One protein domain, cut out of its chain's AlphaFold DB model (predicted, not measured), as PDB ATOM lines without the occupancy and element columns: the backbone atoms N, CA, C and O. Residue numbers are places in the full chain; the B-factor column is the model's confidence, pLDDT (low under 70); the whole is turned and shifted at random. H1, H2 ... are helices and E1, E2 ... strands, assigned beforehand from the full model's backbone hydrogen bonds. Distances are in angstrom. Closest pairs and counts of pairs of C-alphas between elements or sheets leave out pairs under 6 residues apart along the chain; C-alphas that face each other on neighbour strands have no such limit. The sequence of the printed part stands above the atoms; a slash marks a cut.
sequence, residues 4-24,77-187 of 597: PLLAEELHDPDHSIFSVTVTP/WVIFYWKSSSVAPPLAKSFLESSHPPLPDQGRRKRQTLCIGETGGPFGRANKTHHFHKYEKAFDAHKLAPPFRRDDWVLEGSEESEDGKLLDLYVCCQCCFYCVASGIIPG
ATOM      1  N   PRO A   4     310.498 361.533 255.855       94.50
ATOM      2  CA  PRO A   4     310.425 362.902 256.365       94.50
ATOM      3  C   PRO A   4     311.401 363.155 257.515       94.50
ATOM      4  O   PRO A   4     312.074 364.180 257.512       94.50
ATOM      5  N   LEU A   5     311.532 362.199 258.443       95.75
ATOM      6  CA  LEU A   5     312.505 362.295 259.532       95.75
ATOM      7  C   LEU A   5     313.938 362.211 258.998       95.75
ATOM      8  O   LEU A   5     314.786 362.994 259.404       95.75
ATOM      9  N   LEU A   6     314.188 361.319 258.032       96.19
ATOM     10  CA  LEU A   6     315.478 361.263 257.342       96.19
ATOM     11  C   LEU A   6     315.796 362.588 256.628       96.19
ATOM     12  O   LEU A   6     316.935 363.033 256.644       96.19
ATOM     13  N   ALA A   7     314.806 363.233 256.008       94.81
ATOM     14  CA  ALA A   7     314.990 364.518 255.347       94.81
ATOM     15  C   ALA A   7     315.400 365.607 256.343       94.81
ATOM     16  O   ALA A   7     316.292 366.376 256.018       94.81
ATOM     17  N   GLU A   8     314.783 365.655 257.529       92.56
ATOM     18  CA  GLU A   8     315.166 366.585 258.603       92.56
ATOM     19  C   GLU A   8     316.572 366.283 259.148       92.56
ATOM     20  O   GLU A   8     317.329 367.211 259.417       92.56
ATOM     21  N   GLU A   9     316.957 365.005 259.247       92.00
ATOM     22  CA  GLU A   9     318.302 364.605 259.686       92.00
ATOM     23  C   GLU A   9     319.389 364.972 258.660       92.00
ATOM     24  O   GLU A   9     320.461 365.447 259.024       92.00
ATOM     25  N   LEU A  10     319.113 364.772 257.369       91.00
ATOM     26  CA  LEU A  10     320.029 365.119 256.278       91.00
ATOM     27  C   LEU A  10     320.061 366.622 255.992       91.00
ATOM     28  O   LEU A  10     321.038 367.134 255.443       91.00
ATOM     29  N   HIS A  11     318.956 367.305 256.277       84.75
ATOM     30  CA  HIS A  11     318.714 368.681 255.901       84.75
ATOM     31  C   HIS A  11     317.704 369.341 256.847       84.75
ATOM     32  O   HIS A  11     316.482 369.269 256.678       84.75
ATOM     33  N   ASP A  12     318.227 370.123 257.776       79.06
ATOM     34  CA  ASP A  12     317.440 371.077 258.543       79.06
ATOM     35  C   ASP A  12     317.011 372.249 257.622       79.06
ATOM     36  O   ASP A  12     317.824 372.694 256.806       79.06
ATOM     37  N   PRO A  13     315.758 372.755 257.672       72.38
ATOM     38  CA  PRO A  13     315.343 373.996 256.998       72.38
ATOM     39  C   PRO A  13     316.374 375.130 257.071       72.38
ATOM     40  O   PRO A  13     316.581 375.874 256.108       72.38
ATOM     41  N   ASP A  14     317.045 375.197 258.209       76.06
ATOM     42  CA  ASP A  14     318.070 376.157 258.563       76.06
ATOM     43  C   ASP A  14     319.412 375.918 257.836       76.06
ATOM     44  O   ASP A  14     320.188 376.855 257.646       76.06
ATOM     45  N   HIS A  15     319.661 374.696 257.356       84.81
ATOM     46  CA  HIS A  15     320.875 374.230 256.678       84.81
ATOM     47  C   HIS A  15     320.596 373.872 255.211       84.81
ATOM     48  O   HIS A  15     320.852 372.761 254.747       84.81
ATOM     49  N   SER A  16     320.091 374.852 254.455       92.50
ATOM     50  CA  SER A  16     319.786 374.664 253.034       92.50
ATOM     51  C   SER A  16     321.003 374.226 252.208       92.50
ATOM     52  O   SER A  16     322.036 374.901 252.239       92.50
ATOM     53  N   ILE A  17     320.868 373.138 251.438       95.81
ATOM     54  CA  ILE A  17     321.911 372.650 250.518       95.81
ATOM     55  C   ILE A  17     321.565 372.948 249.055       95.81
ATOM     56  O   ILE A  17     320.404 372.881 248.637       95.81
ATOM     57  N   PHE A  18     322.586 373.264 248.265       97.31
ATOM     58  CA  PHE A  18     322.439 373.718 246.887       97.31
ATOM     59  C   PHE A  18     323.332 372.931 245.934       97.31
ATOM     60  O   PHE A  18     324.501 372.677 246.231       97.31
ATOM     61  N   SER A  19     322.802 372.584 244.764       97.56
ATOM     62  CA  SER A  19     323.630 372.158 243.639       97.56
ATOM     63  C   SER A  19     324.355 373.385 243.081       97.56
ATOM     64  O   SER A  19     323.801 374.486 243.053       97.56
ATOM     65  N   VAL A  20     325.619 373.224 242.686       98.12
ATOM     66  CA  VAL A  20     326.458 374.331 242.208       98.12
ATOM     67  C   VAL A  20     326.841 374.078 240.760       98.12
ATOM     68  O   VAL A  20     327.488 373.084 240.450       98.12
ATOM     69  N   THR A  21     326.461 375.002 239.880       97.88
ATOM     70  CA  THR A  21     326.833 374.982 238.462       97.88
ATOM     71  C   THR A  21     327.771 376.143 238.170       97.88
ATOM     72  O   THR A  21     327.490 377.290 238.523       97.88
ATOM     73  N   VAL A  22     328.886 375.856 237.505       97.50
ATOM     74  CA  VAL A  22     329.954 376.825 237.246       97.50
ATOM     75  C   VAL A  22     330.124 377.014 235.744       97.50
ATOM     76  O   VAL A  22     330.103 376.051 234.986       97.50
ATOM     77  N   THR A  23     330.289 378.263 235.309       97.00
ATOM     78  CA  THR A  23     330.533 378.616 233.902       97.00
ATOM     79  C   THR A  23     331.858 379.366 233.771       97.00
ATOM     80  O   THR A  23     332.094 380.283 234.555       97.00
ATOM     81  N   PRO A  24     332.739 379.027 232.811       94.81
ATOM     82  CA  PRO A  24     334.006 379.732 232.654       94.81
ATOM     83  C   PRO A  24     333.775 381.215 232.301       94.81
ATOM     84  O   PRO A  24     332.930 381.527 231.450       94.81
ATOM     85  N   TRP A  77     330.376 371.817 252.418       97.69
ATOM     86  CA  TRP A  77     329.791 370.912 251.439       97.69
ATOM     87  C   TRP A  77     329.337 369.625 252.094       97.69
ATOM     88  O   TRP A  77     329.944 369.154 253.049       97.69
ATOM     89  N   VAL A  78     328.284 369.036 251.554       96.81
ATOM     90  CA  VAL A  78     327.765 367.741 251.981       96.81
ATOM     91  C   VAL A  78     327.701 366.851 250.760       96.81
ATOM     92  O   VAL A  78     327.076 367.208 249.765       96.81
ATOM     93  N   ILE A  79     328.349 365.693 250.814       97.38
ATOM     94  CA  ILE A  79     328.115 364.643 249.831       97.38
ATOM     95  C   ILE A  79     326.801 363.982 250.195       97.38
ATOM     96  O   ILE A  79     326.659 363.464 251.301       97.38
ATOM     97  N   PHE A  80     325.868 363.970 249.252       96.94
ATOM     98  CA  PHE A  80     324.632 363.225 249.388       96.94
ATOM     99  C   PHE A  80     324.386 362.397 248.130       96.94
ATOM    100  O   PHE A  80     324.243 362.914 247.025       96.94
ATOM    101  N   TYR A  81     324.389 361.083 248.293       96.56
ATOM    102  CA  TYR A  81     324.313 360.125 247.200       96.56
ATOM    103  C   TYR A  81     323.209 359.119 247.474       96.56
ATOM    104  O   TYR A  81     323.124 358.585 248.573       96.56
ATOM    105  N   TRP A  82     322.385 358.802 246.484       96.88
ATOM    106  CA  TRP A  82     321.347 357.786 246.616       96.88
ATOM    107  C   TRP A  82     321.313 356.881 245.394       96.88
ATOM    108  O   TRP A  82     321.640 357.288 244.278       96.88
ATOM    109  N   LYS A  83     320.921 355.626 245.609       95.88
ATOM    110  CA  LYS A  83     320.831 354.628 244.546       95.88
ATOM    111  C   LYS A  83     319.860 353.510 244.918       95.88
ATOM    112  O   LYS A  83     319.799 353.074 246.064       95.88
ATOM    113  N   SER A  84     319.155 352.987 243.915       94.94
ATOM    114  CA  SER A  84     318.517 351.670 243.995       94.94
ATOM    115  C   SER A  84     319.440 350.631 243.360       94.94
ATOM    116  O   SER A  84     319.793 350.747 242.186       94.94
ATOM    117  N   SER A  85     319.898 349.652 244.144       94.00
ATOM    118  CA  SER A  85     320.876 348.651 243.699       94.00
ATOM    119  C   SER A  85     320.615 347.286 244.323       94.00
ATOM    120  O   SER A  85     320.501 347.152 245.540       94.00
ATOM    121  N   SER A  86     320.604 346.244 243.492       92.50
ATOM    122  CA  SER A  86     320.579 344.854 243.964       92.50
ATOM    123  C   SER A  86     321.913 344.420 244.586       92.50
ATOM    124  O   SER A  86     321.951 343.438 245.332       92.50
ATOM    125  N   VAL A  87     322.997 345.148 244.310       93.88
ATOM    126  CA  VAL A  87     324.309 344.982 244.948       93.88
ATOM    127  C   VAL A  87     324.322 345.760 246.260       93.88
ATOM    128  O   VAL A  87     323.898 346.918 246.282       93.88
ATOM    129  N   ALA A  88     324.795 345.119 247.331       92.19
ATOM    130  CA  ALA A  88     324.923 345.742 248.645       92.19
ATOM    131  C   ALA A  88     325.841 346.979 248.584       92.19
ATOM    132  O   ALA A  88     326.779 346.997 247.780       92.19
ATOM    133  N   PRO A  89     325.585 348.011 249.409       94.81
ATOM    134  CA  PRO A  89     326.464 349.167 249.474       94.81
ATOM    135  C   PRO A  89     327.866 348.724 249.922       94.81
ATOM    136  O   PRO A  89     327.981 347.866 250.799       94.81
ATOM    137  N   PRO A  90     328.934 349.275 249.328       94.69
ATOM    138  CA  PRO A  90     330.287 348.971 249.754       94.69
ATOM    139  C   PRO A  90     330.541 349.497 251.176       94.69
ATOM    140  O   PRO A  90     330.548 350.703 251.410       94.69
ATOM    141  N   LEU A  91     330.755 348.579 252.120       96.50
ATOM    142  CA  LEU A  91     330.983 348.910 253.527       96.50
ATOM    143  C   LEU A  91     332.455 349.231 253.812       96.50
ATOM    144  O   LEU A  91     333.359 348.712 253.142       96.50
ATOM    145  N   ALA A  92     332.682 350.094 254.798       96.25
ATOM    146  CA  ALA A  92     333.997 350.365 255.369       96.25
ATOM    147  C   ALA A  92     334.529 349.150 256.146       96.25
ATOM    148  O   ALA A  92     333.743 348.357 256.675       96.25
ATOM    149  N   LYS A  93     335.855 349.000 256.227       95.88
ATOM    150  CA  LYS A  93     336.480 347.875 256.936       95.88
ATOM    151  C   LYS A  93     336.212 347.964 258.439       95.88
ATOM    152  O   LYS A  93     335.712 347.001 259.012       95.88
ATOM    153  N   SER A  94     336.409 349.142 259.030       94.69
ATOM    154  CA  SER A  94     336.069 349.423 260.434       94.69
ATOM    155  C   SER A  94     334.621 349.080 260.793       94.69
ATOM    156  O   SER A  94     334.360 348.562 261.875       94.69
ATOM    157  N   PHE A  95     333.665 349.300 259.883       95.81
ATOM    158  CA  PHE A  95     332.270 348.921 260.111       95.81
ATOM    159  C   PHE A  95     332.079 347.399 260.149       95.81
ATOM    160  O   PHE A  95     331.369 346.895 261.016       95.81
ATOM    161  N   LEU A  96     332.727 346.659 259.245       95.12
ATOM    162  CA  LEU A  96     332.671 345.192 259.219       95.12
ATOM    163  C   LEU A  96     333.310 344.549 260.460       95.12
ATOM    164  O   LEU A  96     332.916 343.451 260.840       95.12
ATOM    165  N   GLU A  97     334.278 345.227 261.076       95.50
ATOM    166  CA  GLU A  97     334.973 344.785 262.294       95.50
ATOM    167  C   GLU A  97     334.260 345.219 263.589       95.50
ATOM    168  O   GLU A  97     334.605 344.760 264.678       95.50
ATOM    169  N   SER A  98     333.262 346.099 263.488       94.50
ATOM    170  CA  SER A  98     332.527 346.642 264.634       94.50
ATOM    171  C   SER A  98     331.414 345.713 265.146       94.50
ATOM    172  O   SER A  98     331.012 344.751 264.493       94.50
ATOM    173  N   SER A  99     330.836 346.058 266.301       94.31
ATOM    174  CA  SER A  99     329.643 345.413 266.870       94.31
ATOM    175  C   SER A  99     328.316 345.983 266.345       94.31
ATOM    176  O   SER A  99     327.268 345.785 266.967       94.31
ATOM    177  N   HIS A 100     328.331 346.718 265.227       91.94
ATOM    178  CA  HIS A 100     327.105 347.271 264.661       91.94
ATOM    179  C   HIS A 100     326.114 346.165 264.251       91.94
ATOM    180  O   HIS A 100     326.520 345.080 263.824       91.94
ATOM    181  N   PRO A 101     324.796 346.430 264.333       91.50
ATOM    182  CA  PRO A 101     323.795 345.505 263.823       91.50
ATOM    183  C   PRO A 101     324.031 345.187 262.338       91.50
ATOM    184  O   PRO A 101     324.457 346.067 261.583       91.50
ATOM    185  N   PRO A 102     323.704 343.967 261.877       92.88
ATOM    186  CA  PRO A 102     323.834 343.629 260.467       92.88
ATOM    187  C   PRO A 102     322.935 344.519 259.595       92.88
ATOM    188  O   PRO A 102     321.893 345.029 260.029       92.88
ATOM    189  N   LEU A 103     323.323 344.681 258.327       95.88
ATOM    190  CA  LEU A 103     322.450 345.292 257.327       95.88
ATOM    191  C   LEU A 103     321.155 344.473 257.166       95.88
ATOM    192  O   LEU A 103     321.172 343.254 257.370       95.88
ATOM    193  N   PRO A 104     320.038 345.086 256.734       95.44
ATOM    194  CA  PRO A 104     318.815 344.335 256.490       95.44
ATOM    195  C   PRO A 104     319.018 343.312 255.360       95.44
ATOM    196  O   PRO A 104     319.729 343.588 254.389       95.44
ATOM    197  N   ASP A 105     318.364 342.150 255.469       94.00
ATOM    198  CA  ASP A 105     318.580 340.997 254.583       94.00
ATOM    199  C   ASP A 105     318.509 341.354 253.084       94.00
ATOM    200  O   ASP A 105     317.460 341.720 252.542       94.00
ATOM    201  N   GLN A 106     319.642 341.214 252.389       93.06
ATOM    202  CA  GLN A 106     319.762 341.587 250.982       93.06
ATOM    203  C   GLN A 106     318.918 340.680 250.075       93.06
ATOM    204  O   GLN A 106     318.417 341.140 249.047       93.06
ATOM    205  N   GLY A 107     318.742 339.404 250.436       93.44
ATOM    206  CA  GLY A 107     317.935 338.455 249.666       93.44
ATOM    207  C   GLY A 107     316.474 338.889 249.579       93.44
ATOM    208  O   GLY A 107     315.896 338.928 248.491       93.44
ATOM    209  N   ARG A 108     315.896 339.296 250.709       90.56
ATOM    210  CA  ARG A 108     314.559 339.877 250.812       90.56
ATOM    211  C   ARG A 108     314.465 341.201 250.065       90.56
ATOM    212  O   ARG A 108     313.544 341.367 249.271       90.56
ATOM    213  N   ARG A 109     315.426 342.109 250.258       92.75
ATOM    214  CA  ARG A 109     315.441 343.424 249.590       92.75
ATOM    215  C   ARG A 109     315.487 343.317 248.067       92.75
ATOM    216  O   ARG A 109     314.846 344.112 247.390       92.75
ATOM    217  N   LYS A 110     316.186 342.320 247.513       93.19
ATOM    218  CA  LYS A 110     316.227 342.050 246.062       93.19
ATOM    219  C   LYS A 110     314.868 341.680 245.470       93.19
ATOM    220  O   LYS A 110     314.644 341.940 244.291       93.19
ATOM    221  N   ARG A 111     313.963 341.092 246.262       90.31
ATOM    222  CA  ARG A 111     312.612 340.720 245.802       90.31
ATOM    223  C   ARG A 111     311.683 341.922 245.667       90.31
ATOM    224  O   ARG A 111     310.676 341.825 244.977       90.31
ATOM    225  N   GLN A 112     312.014 343.041 246.309       84.88
ATOM    226  CA  GLN A 112     311.228 344.263 246.259       84.88
ATOM    227  C   GLN A 112     312.063 345.401 245.666       84.88
ATOM    228  O   GLN A 112     312.945 345.969 246.309       84.88
ATOM    229  N   THR A 113     311.778 345.751 244.415       75.19
ATOM    230  CA  THR A 113     312.543 346.766 243.676       75.19
ATOM    231  C   THR A 113     312.284 348.180 244.195       75.19
ATOM    232  O   THR A 113     313.229 348.959 244.315       75.19
ATOM    233  N   LEU A 114     311.037 348.501 244.560       78.38
ATOM    234  CA  LEU A 114     310.622 349.823 245.035       78.38
ATOM    235  C   LEU A 114     309.626 349.721 246.199       78.38
ATOM    236  O   LEU A 114     308.783 348.822 246.251       78.38
ATOM    237  N   CYS A 115     309.745 350.652 247.149       82.88
ATOM    238  CA  CYS A 115     308.746 350.853 248.206       82.88
ATOM    239  C   CYS A 115     307.760 351.974 247.890       82.88
ATOM    240  O   CYS A 115     306.806 352.107 248.634       82.88
ATOM    241  N   ILE A 116     307.997 352.773 246.849       75.88
ATOM    242  CA  ILE A 116     307.148 353.902 246.455       75.88
ATOM    243  C   ILE A 116     306.529 353.572 245.095       75.88
ATOM    244  O   ILE A 116     307.260 353.188 244.179       75.88
ATOM    245  N   GLY A 117     305.209 353.714 244.968       62.16
ATOM    246  CA  GLY A 117     304.475 353.564 243.705       62.16
ATOM    247  C   GLY A 117     303.034 353.075 243.892       62.16
ATOM    248  O   GLY A 117     302.722 352.413 244.876       62.16
ATOM    249  N   GLU A 118     302.157 353.388 242.935       51.91
ATOM    250  CA  GLU A 118     300.714 353.086 242.995       51.91
ATOM    251  C   GLU A 118     300.346 351.664 242.556       51.91
ATOM    252  O   GLU A 118     299.233 351.190 242.793       51.91
ATOM    253  N   THR A 119     301.262 350.943 241.913       46.81
ATOM    254  CA  THR A 119     300.941 349.626 241.368       46.81
ATOM    255  C   THR A 119     300.894 348.591 242.485       46.81
ATOM    256  O   THR A 119     301.933 348.137 242.971       46.81
ATOM    257  N   GLY A 120     299.678 348.193 242.866       44.91
ATOM    258  CA  GLY A 120     299.419 346.934 243.557       44.91
ATOM    259  C   GLY A 120     299.936 345.786 242.697       44.91
ATOM    260  O   GLY A 120     299.247 345.306 241.802       44.91
ATOM    261  N   GLY A 121     301.190 345.399 242.920       49.38
ATOM    262  CA  GLY A 121     301.770 344.231 242.282       49.38
ATOM    263  C   GLY A 121     301.048 342.952 242.731       49.38
ATOM    264  O   GLY A 121     300.289 342.967 243.703       49.38
ATOM    265  N   PRO A 122     301.333 341.806 242.091       46.59
ATOM    266  CA  PRO A 122     300.710 340.517 242.418       46.59
ATOM    267  C   PRO A 122     300.958 340.035 243.865       46.59
ATOM    268  O   PRO A 122     300.378 339.040 244.284       46.59
ATOM    269  N   PHE A 123     301.793 340.740 244.640       49.16
ATOM    270  CA  PHE A 123     302.157 340.426 246.025       49.16
ATOM    271  C   PHE A 123     301.559 341.388 247.076       49.16
ATOM    272  O   PHE A 123     302.015 341.396 248.217       49.16
ATOM    273  N   GLY A 124     300.540 342.181 246.721       50.50
ATOM    274  CA  GLY A 124     299.811 343.060 247.648       50.50
ATOM    275  C   GLY A 124     300.008 344.557 247.382       50.50
ATOM    276  O   GLY A 124     300.726 344.953 246.463       50.50
ATOM    277  N   ARG A 125     299.333 345.406 248.177       52.00
ATOM    278  CA  ARG A 125     299.467 346.874 248.093       52.00
ATOM    279  C   ARG A 125     300.941 347.258 248.269       52.00
ATOM    280  O   ARG A 125     301.587 346.769 249.195       52.00
ATOM    281  N   ALA A 126     301.456 348.118 247.389       57.41
ATOM    282  CA  ALA A 126     302.795 348.679 247.527       57.41
ATOM    283  C   ALA A 126     302.973 349.298 248.926       57.41
ATOM    284  O   ALA A 126     302.006 349.767 249.538       57.41
ATOM    285  N   ASN A 127     304.202 349.273 249.456       60.91
ATOM    286  CA  ASN A 127     304.486 349.992 250.699       60.91
ATOM    287  C   ASN A 127     304.122 351.474 250.512       60.91
ATOM    288  O   ASN A 127     304.184 352.004 249.407       60.91
ATOM    289  N   LYS A 128     303.723 352.147 251.594       73.75
ATOM    290  CA  LYS A 128     303.414 353.584 251.527       73.75
ATOM    291  C   LYS A 128     304.683 354.412 251.345       73.75
ATOM    292  O   LYS A 128     304.653 355.467 250.729       73.75
ATOM    293  N   THR A 129     305.794 353.944 251.915       90.44
ATOM    294  CA  THR A 129     307.062 354.664 251.922       90.44
ATOM    295  C   THR A 129     308.235 353.754 252.317       90.44
ATOM    296  O   THR A 129     308.037 352.596 252.695       90.44
ATOM    297  N   HIS A 130     309.467 354.258 252.222       94.62
ATOM    298  CA  HIS A 130     310.662 353.568 252.707       94.62
ATOM    299  C   HIS A 130     310.704 353.526 254.243       94.62
ATOM    300  O   HIS A 130     310.306 354.469 254.916       94.62
ATOM    301  N   HIS A 131     311.268 352.461 254.813       96.00
ATOM    302  CA  HIS A 131     311.712 352.450 256.209       96.00
ATOM    303  C   HIS A 131     313.236 352.303 256.258       96.00
ATOM    304  O   HIS A 131     313.766 351.254 255.887       96.00
ATOM    305  N   PHE A 132     313.928 353.364 256.660       97.75
ATOM    306  CA  PHE A 132     315.383 353.478 256.684       97.75
ATOM    307  C   PHE A 132     315.987 353.080 258.029       97.75
ATOM    308  O   PHE A 132     315.433 353.371 259.092       97.75
ATOM    309  N   HIS A 133     317.146 352.434 257.949       97.31
ATOM    310  CA  HIS A 133     318.050 352.136 259.052       97.31
ATOM    311  C   HIS A 133     319.322 352.952 258.843       97.31
ATOM    312  O   HIS A 133     319.868 352.927 257.738       97.31
ATOM    313  N   LYS A 134     319.772 353.663 259.877       97.31
ATOM    314  CA  LYS A 134     321.015 354.433 259.856       97.31
ATOM    315  C   LYS A 134     322.170 353.569 260.353       97.31
ATOM    316  O   LYS A 134     322.045 352.902 261.376       97.31
ATOM    317  N   TYR A 135     323.286 353.637 259.645       97.75
ATOM    318  CA  TYR A 135     324.557 353.035 260.015       97.75
ATOM    319  C   TYR A 135     325.631 354.117 259.928       97.75
ATOM    320  O   TYR A 135     326.038 354.524 258.837       97.75
ATOM    321  N   GLU A 136     326.033 354.630 261.087       97.06
ATOM    322  CA  GLU A 136     327.002 355.719 261.180       97.06
ATOM    323  C   GLU A 136     328.368 355.273 260.674       97.06
ATOM    324  O   GLU A 136     328.830 354.181 261.003       97.06
ATOM    325  N   LYS A 137     329.008 356.119 259.860       96.44
ATOM    326  CA  LYS A 137     330.363 355.888 259.331       96.44
ATOM    327  C   LYS A 137     330.547 354.525 258.640       96.44
ATOM    328  O   LYS A 137     331.656 354.003 258.569       96.44
ATOM    329  N   ALA A 138     329.472 353.944 258.113       97.56
ATOM    330  CA  ALA A 138     329.483 352.597 257.556       97.56
ATOM    331  C   ALA A 138     329.990 352.519 256.110       97.56
ATOM    332  O   ALA A 138     330.250 351.425 255.608       97.56
ATOM    333  N   PHE A 139     330.107 353.656 255.419       97.12
ATOM    334  CA  PHE A 139     330.459 353.716 254.004       97.12
ATOM    335  C   PHE A 139     331.801 354.426 253.795       97.12
ATOM    336  O   PHE A 139     331.999 355.546 254.256       97.12
ATOM    337  N   ASP A 140     332.706 353.793 253.051       95.44
ATOM    338  CA  ASP A 140     334.009 354.357 252.679       95.44
ATOM    339  C   ASP A 140     333.867 355.276 251.455       95.44
ATOM    340  O   ASP A 140     333.489 354.831 250.365       95.44
ATOM    341  N   ALA A 141     334.171 356.567 251.618       95.94
ATOM    342  CA  ALA A 141     334.021 357.554 250.550       95.94
ATOM    343  C   ALA A 141     334.929 357.298 249.330       95.94
ATOM    344  O   ALA A 141     334.600 357.749 248.229       95.94
ATOM    345  N   HIS A 142     336.012 356.524 249.464       95.56
ATOM    346  CA  HIS A 142     336.834 356.108 248.323       95.56
ATOM    347  C   HIS A 142     336.109 355.136 247.388       95.56
ATOM    348  O   HIS A 142     336.506 354.967 246.236       95.56
ATOM    349  N   LYS A 143     335.029 354.506 247.858       95.75
ATOM    350  CA  LYS A 143     334.205 353.583 247.068       95.75
ATOM    351  C   LYS A 143     333.039 354.285 246.366       95.75
ATOM    352  O   LYS A 143     332.223 353.621 245.722       95.75
ATOM    353  N   LEU A 144     332.944 355.614 246.474       96.25
ATOM    354  CA  LEU A 144     332.076 356.415 245.611       96.25
ATOM    355  C   LEU A 144     332.540 356.331 244.148       96.25
ATOM    356  O   LEU A 144     333.671 355.952 243.845       96.25
ATOM    357  N   ALA A 145     331.642 356.681 243.229       95.44
ATOM    358  CA  ALA A 145     331.937 356.780 241.806       95.44
ATOM    359  C   ALA A 145     331.640 358.215 241.324       95.44
ATOM    360  O   ALA A 145     330.459 358.551 241.179       95.44
ATOM    361  N   PRO A 146     332.668 359.053 241.072       96.31
ATOM    362  CA  PRO A 146     334.102 358.794 241.291       96.31
ATOM    363  C   PRO A 146     334.481 358.703 242.790       96.31
ATOM    364  O   PRO A 146     333.711 359.150 243.631       96.31
ATOM    365  N   PRO A 147     335.652 358.144 243.153       96.62
ATOM    366  CA  PRO A 147     336.128 358.141 244.537       96.62
ATOM    367  C   PRO A 147     336.247 359.556 245.100       96.62
ATOM    368  O   PRO A 147     336.851 360.422 244.463       96.62
ATOM    369  N   PHE A 148     335.740 359.792 246.309       96.00
ATOM    370  CA  PHE A 148     336.011 361.046 247.003       96.00
ATOM    371  C   PHE A 148     337.401 360.991 247.639       96.00
ATOM    372  O   PHE A 148     337.712 360.071 248.392       96.00
ATOM    373  N   ARG A 149     338.222 361.998 247.341       93.69
ATOM    374  CA  ARG A 149     339.538 362.203 247.947       93.69
ATOM    375  C   ARG A 149     339.544 363.564 248.613       93.69
ATOM    376  O   ARG A 149     339.048 364.528 248.028       93.69
ATOM    377  N   ARG A 150     340.078 363.642 249.830       91.44
ATOM    378  CA  ARG A 150     340.274 364.936 250.481       91.44
ATOM    379  C   ARG A 150     341.359 365.712 249.754       91.44
ATOM    380  O   ARG A 150     342.267 365.137 249.165       91.44
ATOM    381  N   ASP A 151     341.225 367.026 249.796       90.88
ATOM    382  CA  ASP A 151     342.246 367.915 249.279       90.88
ATOM    383  C   ASP A 151     343.428 367.998 250.249       90.88
ATOM    384  O   ASP A 151     343.233 368.163 251.454       90.88
ATOM    385  N   ASP A 152     344.649 367.958 249.714       87.56
ATOM    386  CA  ASP A 152     345.892 367.923 250.496       87.56
ATOM    387  C   ASP A 152     346.018 369.090 251.493       87.56
ATOM    388  O   ASP A 152     346.562 368.926 252.580       87.56
ATOM    389  N   TRP A 153     345.470 370.270 251.168       86.12
ATOM    390  CA  TRP A 153     345.517 371.444 252.058       86.12
ATOM    391  C   TRP A 153     344.617 371.324 253.296       86.12
ATOM    392  O   TRP A 153     344.683 372.168 254.185       86.12
ATOM    393  N   VAL A 154     343.741 370.319 253.351       83.56
ATOM    394  CA  VAL A 154     342.904 370.024 254.524       83.56
ATOM    395  C   VAL A 154     343.627 369.077 255.489       83.56
ATOM    396  O   VAL A 154     343.257 369.001 256.657       83.56
ATOM    397  N   LEU A 155     344.659 368.364 255.024       70.25
ATOM    398  CA  LEU A 155     345.322 367.289 255.770       70.25
ATOM    399  C   LEU A 155     346.409 367.767 256.736       70.25
ATOM    400  O   LEU A 155     346.914 366.961 257.516       70.25
ATOM    401  N   GLU A 156     346.741 369.060 256.743       70.38
ATOM    402  CA  GLU A 156     347.666 369.658 257.710       70.38
ATOM    403  C   GLU A 156     347.068 369.601 259.135       70.38
ATOM    404  O   GLU A 156     346.473 370.558 259.627       70.38
ATOM    405  N   GLY A 157     347.196 368.444 259.799       65.00
ATOM    406  CA  GLY A 157     346.812 368.224 261.198       65.00
ATOM    407  C   GLY A 157     345.787 367.118 261.472       65.00
ATOM    408  O   GLY A 157     345.437 366.929 262.634       65.00
ATOM    409  N   SER A 158     345.305 366.375 260.466       70.88
ATOM    410  CA  SER A 158     344.434 365.208 260.696       70.88
ATOM    411  C   SER A 158     345.103 363.921 260.228       70.88
ATOM    412  O   SER A 158     345.356 363.781 259.034       70.88
ATOM    413  N   GLU A 159     345.344 362.977 261.138       74.12
ATOM    414  CA  GLU A 159     345.761 361.619 260.778       74.12
ATOM    415  C   GLU A 159     344.679 360.988 259.884       74.12
ATOM    416  O   GLU A 159     343.529 360.814 260.301       74.12
ATOM    417  N   GLU A 160     345.009 360.705 258.621       66.44
ATOM    418  CA  GLU A 160     344.123 359.927 257.760       66.44
ATOM    419  C   GLU A 160     344.146 358.470 258.221       66.44
ATOM    420  O   GLU A 160     345.170 357.794 258.164       66.44
ATOM    421  N   SER A 161     342.999 357.974 258.682       75.50
ATOM    422  CA  SER A 161     342.788 356.538 258.852       75.50
ATOM    423  C   SER A 161     342.855 355.829 257.497       75.50
ATOM    424  O   SER A 161     342.411 356.401 256.500       75.50
ATOM    425  N   GLU A 162     343.276 354.557 257.475       78.00
ATOM    426  CA  GLU A 162     343.264 353.704 256.267       78.00
ATOM    427  C   GLU A 162     341.916 353.735 255.516       78.00
ATOM    428  O   GLU A 162     341.880 353.669 254.291       78.00
ATOM    429  N   ASP A 163     340.811 353.900 256.252       76.25
ATOM    430  CA  ASP A 163     339.438 353.916 255.731       76.25
ATOM    431  C   ASP A 163     338.983 355.269 255.129       76.25
ATOM    432  O   ASP A 163     337.814 355.443 254.777       76.25
ATOM    433  N   GLY A 164     339.872 356.257 254.997       85.44
ATOM    434  CA  GLY A 164     339.521 357.560 254.427       85.44
ATOM    435  C   GLY A 164     338.438 358.328 255.191       85.44
ATOM    436  O   GLY A 164     338.271 358.212 256.406       85.44
ATOM    437  N   LYS A 165     337.673 359.172 254.482       92.25
ATOM    438  CA  LYS A 165     336.475 359.807 255.058       92.25
ATOM    439  C   LYS A 165     335.341 358.780 255.089       92.25
ATOM    440  O   LYS A 165     334.807 358.417 254.048       92.25
ATOM    441  N   LEU A 166     334.916 358.405 256.288       95.81
ATOM    442  CA  LEU A 166     333.718 357.595 256.487       95.81
ATOM    443  C   LEU A 166     332.439 358.436 256.380       95.81
ATOM    444  O   LEU A 166     332.396 359.580 256.852       95.81
ATOM    445  N   LEU A 167     331.413 357.857 255.757       97.25
ATOM    446  CA  LEU A 167     330.099 358.446 255.497       97.25
ATOM    447  C   LEU A 167     329.000 357.625 256.182       97.25
ATOM    448  O   LEU A 167     329.134 356.408 256.345       97.25
ATOM    449  N   ASP A 168     327.899 358.282 256.531       98.00
ATOM    450  CA  ASP A 168     326.723 357.628 257.099       98.00
ATOM    451  C   ASP A 168     325.918 356.952 255.989       98.00
ATOM    452  O   ASP A 168     325.719 357.513 254.908       98.00
ATOM    453  N   LEU A 169     325.455 355.733 256.255       98.19
ATOM    454  CA  LEU A 169     324.684 354.919 255.323       98.19
ATOM    455  C   LEU A 169     323.253 354.754 255.835       98.19
ATOM    456  O   LEU A 169     323.026 354.272 256.941       98.19
ATOM    457  N   TYR A 170     322.283 355.056 254.981       98.19
ATOM    458  CA  TYR A 170     320.865 354.868 255.255       98.19
ATOM    459  C   TYR A 170     320.300 353.810 254.315       98.19
ATOM    460  O   TYR A 170     320.266 353.982 253.095       98.19
ATOM    461  N   VAL A 171     319.839 352.693 254.873       97.81
ATOM    462  CA  VAL A 171     319.400 351.523 254.100       97.81
ATOM    463  C   VAL A 171     317.916 351.279 254.298       97.81
ATOM    464  O   VAL A 171     317.457 351.122 255.428       97.81
ATOM    465  N   CYS A 172     317.151 351.191 253.208       97.31
ATOM    466  CA  CYS A 172     315.760 350.768 253.303       97.31
ATOM    467  C   CYS A 172     315.682 349.272 253.650       97.31
ATOM    468  O   CYS A 172     316.225 348.438 252.925       97.31
ATOM    469  N   CYS A 173     314.959 348.905 254.710       95.50
ATOM    470  CA  CYS A 173     314.859 347.508 255.149       95.50
ATOM    471  C   CYS A 173     313.965 346.622 254.267       95.50
ATOM    472  O   CYS A 173     313.906 345.408 254.463       95.50
ATOM    473  N   GLN A 174     313.256 347.217 253.307       93.25
ATOM    474  CA  GLN A 174     312.297 346.521 252.451       93.25
ATOM    475  C   GLN A 174     312.768 346.396 251.003       93.25
ATOM    476  O   GLN A 174     312.593 345.333 250.422       93.25
ATOM    477  N   CYS A 175     313.384 347.433 250.428       94.19
ATOM    478  CA  CYS A 175     313.811 347.440 249.026       94.19
ATOM    479  C   CYS A 175     315.307 347.715 248.859       94.19
ATOM    480  O   CYS A 175     316.024 348.031 249.808       94.19
ATOM    481  N   CYS A 176     315.767 347.638 247.615       95.50
ATOM    482  CA  CYS A 176     317.154 347.860 247.205       95.50
ATOM    483  C   CYS A 176     317.648 349.319 247.289       95.50
ATOM    484  O   CYS A 176     318.793 349.596 246.930       95.50
ATOM    485  N   PHE A 177     316.821 350.251 247.763       96.62
ATOM    486  CA  PHE A 177     317.201 351.653 247.911       96.62
ATOM    487  C   PHE A 177     318.109 351.873 249.131       96.62
ATOM    488  O   PHE A 177     317.860 351.332 250.216       96.62
ATOM    489  N   TYR A 178     319.149 352.681 248.951       97.44
ATOM    490  CA  TYR A 178     319.964 353.242 250.024       97.44
ATOM    491  C   TYR A 178     320.447 354.647 249.643       97.44
ATOM    492  O   TYR A 178     320.535 354.987 248.459       97.44
ATOM    493  N   CYS A 179     320.792 355.449 250.644       97.69
ATOM    494  CA  CYS A 179     321.521 356.693 250.452       97.69
ATOM    495  C   CYS A 179     322.696 356.805 251.424       97.69
ATOM    496  O   CYS A 179     322.792 356.068 252.403       97.69
ATOM    497  N   VAL A 180     323.630 357.679 251.086       97.69
ATOM    498  CA  VAL A 180     324.887 357.914 251.781       97.69
ATOM    499  C   VAL A 180     325.026 359.414 251.961       97.69
ATOM    500  O   VAL A 180     324.813 360.165 251.006       97.69
ATOM    501  N   ALA A 181     325.389 359.839 253.164       97.62
ATOM    502  CA  ALA A 181     325.577 361.241 253.490       97.62
ATOM    503  C   ALA A 181     326.905 361.460 254.215       97.62
ATOM    504  O   ALA A 181     327.290 360.682 255.088       97.62
ATOM    505  N   SER A 182     327.620 362.521 253.858       96.69
ATOM    506  CA  SER A 182     328.763 362.983 254.643       96.69
ATOM    507  C   SER A 182     328.312 363.934 255.749       96.69
ATOM    508  O   SER A 182     327.309 364.626 255.616       96.69
ATOM    509  N   GLY A 183     329.134 364.082 256.790       94.50
ATOM    510  CA  GLY A 183     329.135 365.331 257.558       94.50
ATOM    511  C   GLY A 183     329.624 366.515 256.708       94.50
ATOM    512  O   GLY A 183     329.983 366.345 255.538       94.50
ATOM    513  N   ILE A 184     329.711 367.705 257.304       94.88
ATOM    514  CA  ILE A 184     330.228 368.893 256.612       94.88
ATOM    515  C   ILE A 184     331.691 368.679 256.184       94.88
ATOM    516  O   ILE A 184     332.563 368.336 256.987       94.88
ATOM    517  N   ILE A 185     331.952 368.897 254.899       95.44
ATOM    518  CA  ILE A 185     333.274 369.077 254.306       95.44
ATOM    519  C   ILE A 185     333.533 370.588 254.315       95.44
ATOM    520  O   ILE A 185     332.807 371.322 253.641       95.44
ATOM    521  N   PRO A 186     334.505 371.086 255.093       95.75
ATOM    522  CA  PRO A 186     334.721 372.520 255.225       95.75
ATOM    523  C   PRO A 186     335.092 373.149 253.878       95.75
ATOM    524  O   PRO A 186     335.764 372.523 253.055       95.75
ATOM    525  N   GLY A 187     334.655 374.389 253.658       97.06
ATOM    526  CA  GLY A 187     335.164 375.200 252.559       97.06
ATOM    527  C   GLY A 187     336.621 375.610 252.777       97.06
ATOM    528  O   GLY A 187     337.177 375.447 253.866       97.06
TER     529      GLY A 187
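Overview. This is residues 4 to 24 and 77 to 187 of the 597 residues of the protein "RPT domain-containing protein" of Amanita muscaria Koide BX008 (UniProt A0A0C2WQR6). Little regular structure: long loops reach out from both ends of a strongly twisted antiparallel sheet, E2 E5 E4 E3; H2 packs on E3, H1 grazes the sheet, and residues 19 to 24 stick out. The 132 printed residues have three helices and five strands, H1 E1 E2 H2 H3 E3 E4 E5, class mixed, 52 residues in named elements. It is only just loose, close to compact, radius of gyration of the C-alphas 17.0 A, spans 57 by 40 by 28 A.

Arrangement. H1, residues 4 to 10, only grazes the sheet. E1, residues 18 to 22, pairs with no named strand. E2, residues 77 to 84, is antiparallel to E5, residues 177 to 181; N 81 and O 180, 2.9 A, are within hydrogen-bond range. H2, residues 93 to 97, is over E3, residues 132 to 140; their closest C-alphas, Phe 95 and Ala 138, are 5.3 A apart. H3, residues 106 to 111, is not on the sheet. Hairpins E3 and E4, residues 166 to 172, and E4 and E5 form a meander, each strand the antiparallel neighbour of the one before; N 135 and O 169, 2.8 A, and N 170 and O 179, 2.8 A, are within range. Every O i to N i+4 pair is within range in H1 and H2, 1 of 2 in H3.

Along the chain. H1 begins at C-alpha 4 (310.425, 362.902, 256.365); E5 ends at C-alpha 181 (325.577, 361.241, 253.490). E2 is 23.5 A long, E4 19.5 A and E3 19.1 A; E3 bends by 77 degrees at residue 136.

Size, cuts and confidence. Residues 25 to 76 are not printed, a gap of 21.2 A between C-alphas 24 and 77. Links H3 to E3 and E3 to E4 are long. The pLDDT is under 70 at residues 117 to 127, 157 and 160.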